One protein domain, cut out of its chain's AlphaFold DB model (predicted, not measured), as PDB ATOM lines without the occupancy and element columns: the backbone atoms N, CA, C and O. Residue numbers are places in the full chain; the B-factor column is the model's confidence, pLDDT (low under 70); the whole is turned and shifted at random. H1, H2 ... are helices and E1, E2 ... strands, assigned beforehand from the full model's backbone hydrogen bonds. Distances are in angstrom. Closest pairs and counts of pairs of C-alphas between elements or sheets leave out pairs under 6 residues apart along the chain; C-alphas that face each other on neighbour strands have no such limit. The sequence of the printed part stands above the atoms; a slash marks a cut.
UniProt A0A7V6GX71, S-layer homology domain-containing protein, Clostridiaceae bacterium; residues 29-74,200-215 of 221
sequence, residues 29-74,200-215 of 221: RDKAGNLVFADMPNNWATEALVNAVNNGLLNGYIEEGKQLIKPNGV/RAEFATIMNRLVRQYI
ATOM      1  N   ARG A  29     -34.431  16.293  37.111       75.88
ATOM      2  CA  ARG A  29     -33.623  15.535  36.173       75.88
ATOM      3  C   ARG A  29     -34.524  14.866  35.156       75.88
ATOM      4  O   ARG A  29     -35.616  14.414  35.498       75.88
ATOM      5  N   ASP A  30     -34.073  14.804  33.910       76.56
ATOM      6  CA  ASP A  30     -34.774  14.036  32.887       76.56
ATOM      7  C   ASP A  30     -34.674  12.525  33.176       76.56
ATOM      8  O   ASP A  30     -34.004  12.078  34.112       76.56
ATOM      9  N   LYS A  31     -35.332  11.706  32.350       70.44
ATOM     10  CA  LYS A  31     -35.308  10.238  32.493       70.44
ATOM     11  C   LYS A  31     -33.898   9.633  32.392       70.44
ATOM     12  O   LYS A  31     -33.718   8.488  32.792       70.44
ATOM     13  N   ALA A  32     -32.929  10.373  31.856       69.69
ATOM     14  CA  ALA A  32     -31.533   9.971  31.733       69.69
ATOM     15  C   ALA A  32     -30.648  10.521  32.869       69.69
ATOM     16  O   ALA A  32     -29.455  10.230  32.906       69.69
ATOM     17  N   GLY A  33     -31.208  11.280  33.818       71.25
ATOM     18  CA  GLY A  33     -30.466  11.845  34.943       71.25
ATOM     19  C   GLY A  33     -29.733  13.153  34.627       71.25
ATOM     20  O   GLY A  33     -28.874  13.560  35.417       71.25
ATOM     21  N   ASN A  34     -30.057  13.837  33.527       75.62
ATOM     22  CA  ASN A  34     -29.483  15.143  33.183       75.62
ATOM     23  C   ASN A  34     -30.248  16.279  33.857       75.62
ATOM     24  O   ASN A  34     -31.456  16.179  34.044       75.62
ATOM     25  N   LEU A  35     -29.560  17.376  34.185       77.50
ATOM     26  CA  LEU A  35     -30.204  18.578  34.722       77.50
ATOM     27  C   LEU A  35     -31.188  19.171  33.707       77.50
ATOM     28  O   LEU A  35     -30.815  19.443  32.565       77.50
ATOM     29  N   VAL A  36     -32.414  19.433  34.151       86.06
ATOM     30  CA  VAL A  36     -33.427  20.152  33.374       86.06
ATOM     31  C   VAL A  36     -33.418  21.615  33.797       86.06
ATOM     32  O   VAL A  36     -33.454  21.923  34.985       86.06
ATOM     33  N   PHE A  37     -33.360  22.526  32.824       93.56
ATOM     34  CA  PHE A  37     -33.408  23.967  33.075       93.56
ATOM     35  C   PHE A  37     -34.709  24.544  32.531       93.56
ATOM     36  O   PHE A  37     -35.000  24.400  31.342       93.56
ATOM     37  N   ALA A  38     -35.467  25.231  33.385       93.69
ATOM     38  CA  ALA A  38     -36.785  25.764  33.033       93.69
ATOM     39  C   ALA A  38     -36.733  26.886  31.977       93.69
ATOM     40  O   ALA A  38     -37.736  27.171  31.328       93.69
ATOM     41  N   ASP A  39     -35.574  27.520  31.799       95.75
ATOM     42  CA  ASP A  39     -35.313  28.610  30.852       95.75
ATOM     43  C   ASP A  39     -34.303  28.222  29.756       95.75
ATOM     44  O   ASP A  39     -33.700  29.101  29.130       95.75
ATOM     45  N   MET A  40     -34.090  26.919  29.514       95.81
ATOM     46  CA  MET A  40     -33.266  26.473  28.389       95.81
ATOM     47  C   MET A  40     -33.892  26.970  27.075       95.81
ATOM     48  O   MET A  40     -35.048  26.643  26.787       95.81
ATOM     49  N   PRO A  41     -33.173  27.761  26.258       95.75
ATOM     50  CA  PRO A  41     -33.732  28.258  25.012       95.75
ATOM     51  C   PRO A  41     -33.862  27.131  23.981       95.75
ATOM     52  O   PRO A  41     -33.162  26.124  24.059       95.75
ATOM     53  N   ASN A  42     -34.696  27.347  22.961       95.31
ATOM     54  CA  ASN A  42     -34.740  26.548  21.733       95.31
ATOM     55  C   ASN A  42     -34.317  27.425  20.538       95.31
ATOM     56  O   ASN A  42     -35.158  27.965  19.821       95.31
ATOM     57  N   ASN A  43     -33.014  27.691  20.413       95.12
ATOM     58  CA  ASN A  43     -32.427  28.574  19.405       95.12
ATOM     59  C   ASN A  43     -30.931  28.262  19.170       95.12
ATOM     60  O   ASN A  43     -30.419  27.217  19.562       95.12
ATOM     61  N   TRP A  44     -30.214  29.196  18.539       94.25
ATOM     62  CA  TRP A  44     -28.792  29.091  18.186       94.25
ATOM     63  C   TRP A  44     -27.845  28.713  19.342       94.25
ATOM     64  O   TRP A  44     -26.762  28.198  19.081       94.25
ATOM     65  N   ALA A  45     -28.214  28.984  20.598       95.12
ATOM     66  CA  ALA A  45     -27.371  28.719  21.762       95.12
ATOM     67  C   ALA A  45     -27.661  27.370  22.437       95.12
ATOM     68  O   ALA A  45     -26.890  26.961  23.305       95.12
ATOM     69  N   THR A  46     -28.758  26.692  22.082       94.31
ATOM     70  CA  THR A  46     -29.252  25.509  22.803       94.31
ATOM     71  C   THR A  46     -28.215  24.403  22.869       94.31
ATOM     72  O   THR A  46     -27.878  23.951  23.958       94.31
ATOM     73  N   GLU A  47     -27.658  24.008  21.725       92.31
ATOM     74  CA  GLU A  47     -26.651  22.945  21.664       92.31
ATOM     75  C   GLU A  47     -25.421  23.293  22.511       92.31
ATOM     76  O   GLU A  47     -24.963  22.492  23.321       92.31
ATOM     77  N   ALA A  48     -24.922  24.525  22.389       92.94
ATOM     78  CA  ALA A  48     -23.755  24.968  23.138       92.94
ATOM     79  C   ALA A  48     -24.003  25.005  24.652       92.94
ATOM     80  O   ALA A  48     -23.115  24.654  25.428       92.94
ATOM     81  N   LEU A  49     -25.197  25.416  25.087       94.56
ATOM     82  CA  LEU A  49     -25.583  25.413  26.497       94.56
ATOM     83  C   LEU A  49     -25.730  23.990  27.035       94.56
ATOM     84  O   LEU A  49     -25.221  23.710  28.117       94.56
ATOM     85  N   VAL A  50     -26.358  23.090  26.276       91.69
ATOM     86  CA  VAL A  50     -26.464  21.665  26.627       91.69
ATOM     87  C   VAL A  50     -25.075  21.046  26.758       91.69
ATOM     88  O   VAL A  50     -24.776  20.427  27.776       91.69
ATOM     89  N   ASN A  51     -24.183  21.286  25.797       90.38
ATOM     90  CA  ASN A  51     -22.808  20.797  25.871       90.38
ATOM     91  C   ASN A  51     -22.070  21.399  27.069       90.38
ATOM     92  O   ASN A  51     -21.379  20.679  27.784       90.38
ATOM     93  N   ALA A  52     -22.242  22.690  27.349       91.00
ATOM     94  CA  ALA A  52     -21.632  23.316  28.515       91.00
ATOM     95  C   ALA A  52     -22.139  22.708  29.836       91.00
ATOM     96  O   ALA A  52     -21.358  22.563  30.773       91.00
ATOM     97  N   VAL A  53     -23.411  22.317  29.925       91.25
ATOM     98  CA  VAL A  53     -23.963  21.609  31.093       91.25
ATOM     99  C   VAL A  53     -23.395  20.198  31.197       91.25
ATOM    100  O   VAL A  53     -22.875  19.829  32.246       91.25
ATOM    101  N   ASN A  54     -23.462  19.419  30.116       86.94
ATOM    102  CA  ASN A  54     -23.026  18.021  30.104       86.94
ATOM    103  C   ASN A  54     -21.537  17.892  30.450       86.94
ATOM    104  O   ASN A  54     -21.135  16.982  31.172       86.94
ATOM    105  N   ASN A  55     -20.736  18.865  30.012       82.06
ATOM    106  CA  ASN A  55     -19.311  18.963  30.320       82.06
ATOM    107  C   ASN A  55     -19.003  19.638  31.667       82.06
ATOM    108  O   ASN A  55     -17.854  19.958  31.963       82.06
ATOM    109  N   GLY A  56     -20.023  19.887  32.493       85.56
ATOM    110  CA  GLY A  56     -19.889  20.465  33.830       85.56
ATOM    111  C   GLY A  56     -19.443  21.928  33.849       85.56
ATOM    112  O   GLY A  56     -19.166  22.472  34.916       85.56
ATOM    113  N   LEU A  57     -19.360  22.605  32.703       87.81
ATOM    114  CA  LEU A  57     -18.961  24.009  32.616       87.81
ATOM    115  C   LEU A  57     -20.016  24.917  33.239       87.81
ATOM    116  O   LEU A  57     -19.683  25.809  34.018       87.81
ATOM    117  N   LEU A  58     -21.292  24.681  32.937       90.94
ATOM    118  CA  LEU A  58     -22.401  25.457  33.478       90.94
ATOM    119  C   LEU A  58     -23.296  24.592  34.360       90.94
ATOM    120  O   LEU A  58     -23.921  23.651  33.893       90.94
ATOM    121  N   ASN A  59     -23.438  25.003  35.620       87.56
ATOM    122  CA  ASN A  59     -24.313  24.333  36.586       87.56
ATOM    123  C   ASN A  59     -25.635  25.086  36.818       87.56
ATOM    124  O   ASN A  59     -26.476  24.611  37.566       87.56
ATOM    125  N   GLY A  60     -25.806  26.261  36.202       89.88
ATOM    126  CA  GLY A  60     -26.949  27.158  36.407       89.88
ATOM    127  C   GLY A  60     -27.107  27.683  37.836       89.88
ATOM    128  O   GLY A  60     -26.140  27.756  38.593       89.88
ATOM    129  N   TYR A  61     -28.329  28.095  38.158       89.62
ATOM    130  CA  TYR A  61     -28.735  28.701  39.423       89.62
ATOM    131  C   TYR A  61     -30.068  28.103  39.853       89.62
ATOM    132  O   TYR A  61     -30.913  27.817  39.008       89.62
ATOM    133  N   ILE A  62     -30.276  27.982  41.159       89.25
ATOM    134  CA  ILE A  62     -31.590  27.670  41.716       89.25
ATOM    135  C   ILE A  62     -32.237  28.989  42.125       89.25
ATOM    136  O   ILE A  62     -31.693  29.701  42.970       89.25
ATOM    137  N   GLU A  63     -33.394  29.304  41.550       90.81
ATOM    138  CA  GLU A  63     -34.221  30.443  41.958       90.81
ATOM    139  C   GLU A  63     -35.679  30.010  42.038       90.81
ATOM    140  O   GLU A  63     -36.191  29.358  41.131       90.81
ATOM    141  N   GLU A  64     -36.334  30.334  43.157       89.31
ATOM    142  CA  GLU A  64     -37.739  29.976  43.410       89.31
ATOM    143  C   GLU A  64     -38.031  28.473  43.206       89.31
ATOM    144  O   GLU A  64     -39.070  28.078  42.684       89.31
ATOM    145  N   GLY A  65     -37.076  27.617  43.587       86.69
ATOM    146  CA  GLY A  65     -37.180  26.162  43.437       86.69
ATOM    147  C   GLY A  65     -36.990  25.643  42.008       86.69
ATOM    148  O   GLY A  65     -37.041  24.435  41.804       86.69
ATOM    149  N   LYS A  66     -36.733  26.518  41.026       88.94
ATOM    150  CA  LYS A  66     -36.468  26.145  39.633       88.94
ATOM    151  C   LYS A  66     -34.983  26.209  39.322       88.94
ATOM    152  O   LYS A  66     -34.284  27.141  39.717       88.94
ATOM    153  N   GLN A  67     -34.524  25.232  38.554       92.25
ATOM    154  CA  GLN A  67     -33.181  25.202  37.999       92.25
ATOM    155  C   GLN A  67     -33.145  26.061  36.721       92.25
ATOM    156  O   GLN A  67     -33.893  25.804  35.777       92.25
ATOM    157  N   LEU A  68     -32.297  27.094  36.691       95.06
ATOM    158  CA  LEU A  68     -32.204  28.086  35.611       95.06
ATOM    159  C   LEU A  68     -30.786  28.182  35.039       95.06
ATOM    160  O   LEU A  68     -29.804  28.262  35.779       95.06
ATOM    161  N   ILE A  69     -30.654  28.207  33.714       95.44
ATOM    162  CA  ILE A  69     -29.373  28.364  33.019       95.44
ATOM    163  C   ILE A  69     -29.024  29.835  32.792       95.44
ATOM    164  O   ILE A  69     -27.837  30.158  32.681       95.44
ATOM    165  N   LYS A  70     -30.026  30.725  32.776       96.19
ATOM    166  CA  LYS A  70     -29.922  32.175  32.559       96.19
ATOM    167  C   LYS A  70     -29.149  32.523  31.287       96.19
ATOM    168  O   LYS A  70     -28.106  33.173  31.373       96.19
ATOM    169  N   PRO A  71     -29.626  32.125  30.095       96.94
ATOM    170  CA  PRO A  71     -28.842  32.224  28.860       96.94
ATOM    171  C   PRO A  71     -28.451  33.672  28.523       96.94
ATOM    172  O   PRO A  71     -27.323  33.925  28.107       96.94
ATOM    173  N   ASN A  72     -29.342  34.631  28.792       96.75
ATOM    174  CA  ASN A  72     -29.120  36.060  28.549       96.75
ATOM    175  C   ASN A  72     -28.480  36.793  29.741       96.75
ATOM    176  O   ASN A  72     -28.243  37.997  29.672       96.75
ATOM    177  N   GLY A  73     -28.210  36.090  30.846       95.88
ATOM    178  CA  GLY A  73     -27.523  36.661  31.997       95.88
ATOM    179  C   GLY A  73     -26.088  37.033  31.635       95.88
ATOM    180  O   GLY A  73     -25.393  36.259  30.973       95.88
ATOM    181  N   VAL A  74     -25.644  38.216  32.060       96.50
ATOM    182  CA  VAL A  74     -24.273  38.681  31.824       96.50
ATOM    183  C   VAL A  74     -23.309  37.963  32.761       96.50
ATOM    184  O   VAL A  74     -23.543  37.897  33.967       96.50
ATOM    185  N   ARG A 200     -24.132  34.441  29.068       96.31
ATOM    186  CA  ARG A 200     -23.829  33.021  29.295       96.31
ATOM    187  C   ARG A 200     -24.007  32.178  28.029       96.31
ATOM    188  O   ARG A 200     -23.182  31.303  27.780       96.31
ATOM    189  N   ALA A 201     -25.013  32.470  27.206       95.62
ATOM    190  CA  ALA A 201     -25.243  31.820  25.913       95.62
ATOM    191  C   ALA A 201     -24.108  32.071  24.907       95.62
ATOM    192  O   ALA A 201     -23.606  31.137  24.275       95.62
ATOM    193  N   GLU A 202     -23.658  33.322  24.782       93.44
ATOM    194  CA  GLU A 202     -22.520  33.663  23.921       93.44
ATOM    195  C   GLU A 202     -21.235  32.993  24.408       93.44
ATOM    196  O   GLU A 202     -20.499  32.423  23.604       93.44
ATOM    197  N   PHE A 203     -20.982  33.022  25.719       93.56
ATOM    198  CA  PHE A 203     -19.813  32.380  26.310       93.56
ATOM    199  C   PHE A 203     -19.820  30.862  26.083       93.56
ATOM    200  O   PHE A 203     -18.819  30.310  25.629       93.56
ATOM    201  N   ALA A 204     -20.951  30.189  26.318       93.06
ATOM    202  CA  ALA A 204     -21.098  28.757  26.052       93.06
ATOM    203  C   ALA A 204     -20.838  28.428  24.577       93.06
ATOM    204  O   ALA A 204     -20.140  27.468  24.268       93.06
ATOM    205  N   THR A 205     -21.326  29.263  23.659       90.69
ATOM    206  CA  THR A 205     -21.111  29.080  22.215       90.69
ATOM    207  C   THR A 205     -19.650  29.242  21.819       90.69
ATOM    208  O   THR A 205     -19.159  28.492  20.977       90.69
ATOM    209  N   ILE A 206     -18.930  30.181  22.438       89.00
ATOM    210  CA  ILE A 206     -17.479  30.302  22.263       89.00
ATOM    211  C   ILE A 206     -16.798  29.027  22.764       89.00
ATOM    212  O   ILE A 206     -16.085  28.387  21.999       89.00
ATOM    213  N   MET A 207     -17.070  28.601  23.999       88.38
ATOM    214  CA  MET A 207     -16.455  27.399  24.576       88.38
ATOM    215  C   MET A 207     -16.732  26.135  23.756       88.38
ATOM    216  O   MET A 207     -15.815  25.343  23.554       88.38
ATOM    217  N   ASN A 208     -17.954  25.971  23.243       86.94
ATOM    218  CA  ASN A 208     -18.355  24.829  22.418       86.94
ATOM    219  C   ASN A 208     -17.609  24.778  21.074       86.94
ATOM    220  O   ASN A 208     -17.355  23.705  20.534       86.94
ATOM    221  N   ARG A 209     -17.236  25.939  20.518       82.31
ATOM    222  CA  ARG A 209     -16.419  26.010  19.295       82.31
ATOM    223  C   ARG A 209     -14.950  25.706  19.567       82.31
ATOM    224  O   ARG A 209     -14.310  25.071  18.737       82.31
ATOM    225  N   LEU A 210     -14.431  26.177  20.701       78.56
ATOM    226  CA  LEU A 210     -13.014  26.051  21.053       78.56
ATOM    227  C   LEU A 210     -12.644  24.662  21.561       78.56
ATOM    228  O   LEU A 210     -11.528  24.205  21.335       78.56
ATOM    229  N   VAL A 211     -13.560  23.997  22.259       68.12
ATOM    230  CA  VAL A 211     -13.273  22.747  22.954       68.12
ATOM    231  C   VAL A 211     -14.360  21.740  22.606       68.12
ATOM    232  O   VAL A 211     -15.452  21.767  23.163       68.12
ATOM    233  N   ARG A 212     -14.066  20.857  21.642       54.28
ATOM    234  CA  ARG A 212     -14.979  19.774  21.228       54.28
ATOM    235  C   ARG A 212     -14.943  18.554  22.162       54.28
ATOM    236  O   ARG A 212     -15.877  17.764  22.144       54.28
ATOM    237  N   GLN A 213     -13.893  18.408  22.974       49.00
ATOM    238  CA  GLN A 213     -13.752  17.379  24.012       49.00
ATOM    239  C   GLN A 213     -13.069  17.997  25.235       49.00
ATOM    240  O   GLN A 213     -11.986  18.568  25.114       49.00
ATOM    241  N   TYR A 214     -13.719  17.908  26.393       54.09
ATOM    242  CA  TYR A 214     -13.227  18.456  27.657       54.09
ATOM    243  C   TYR A 214     -12.523  17.364  28.469       54.09
ATOM    244  O   TYR A 214     -12.949  16.209  28.461       54.09
ATOM    245  N   ILE A 215     -11.441  17.722  29.167       52.59
ATOM    246  CA  ILE A 215     -10.701  16.789  30.027       52.59
ATOM    247  C   ILE A 215     -11.441  16.676  31.364       52.59
ATOM    248  O   ILE A 215     -11.561  17.660  32.093       52.59
TER     249      ILE A 215
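AT A GLANCE: This is residues 29 to 74 and 200 to 215 of the 221 residues of the protein "S-layer homology domain-containing protein" of Clostridiaceae bacterium (UniProt A0A7V6GX71). A small antiparallel hairpin, E1 and E2, makes one end, and two helices, H1 and H2, packed on each other nearly at a right angle, make the other. A long stretch with no named element, residues 29 to 45, leads into H1. The 62 printed residues, under half of them in named elements, run H1, E1, E2, H2: mixed, helices and strands. The whole is compact, radius of gyration of the C-alphas 11.3 A, spanning 33 by 27 by 19 A.

IN THESE COORDINATES: E1 is residues 61 to 63, E2 residues 66 to 68. H1, residues 46 to 54, is 12.2 A long from C-alpha 46 at (-29.252, 25.509, 22.803). H2, residues 200 to 210, is 15.3 A long, ending with C-alpha 210 at (-13.014, 26.051, 21.053).

HOW THE PARTS SIT: In the hairpin, N 61 and O 68 are within hydrogen-bond range at 2.8 A. H1 and H2 touch, about perpendicular at 79 degrees; their closest C-alphas, of Ala 48 and Thr 205, are 5.0 A apart. Both helices have every O i to N i+4 pair within hydrogen-bond range. H1 and E2 are apart, as are E1 and H2.

THE WHOLE: Residues 75 to 199 are not printed; C-alphas 74 and 200 are 6.2 A apart across the cut. Residues 32 and 211 to 215 have pLDDT under 70.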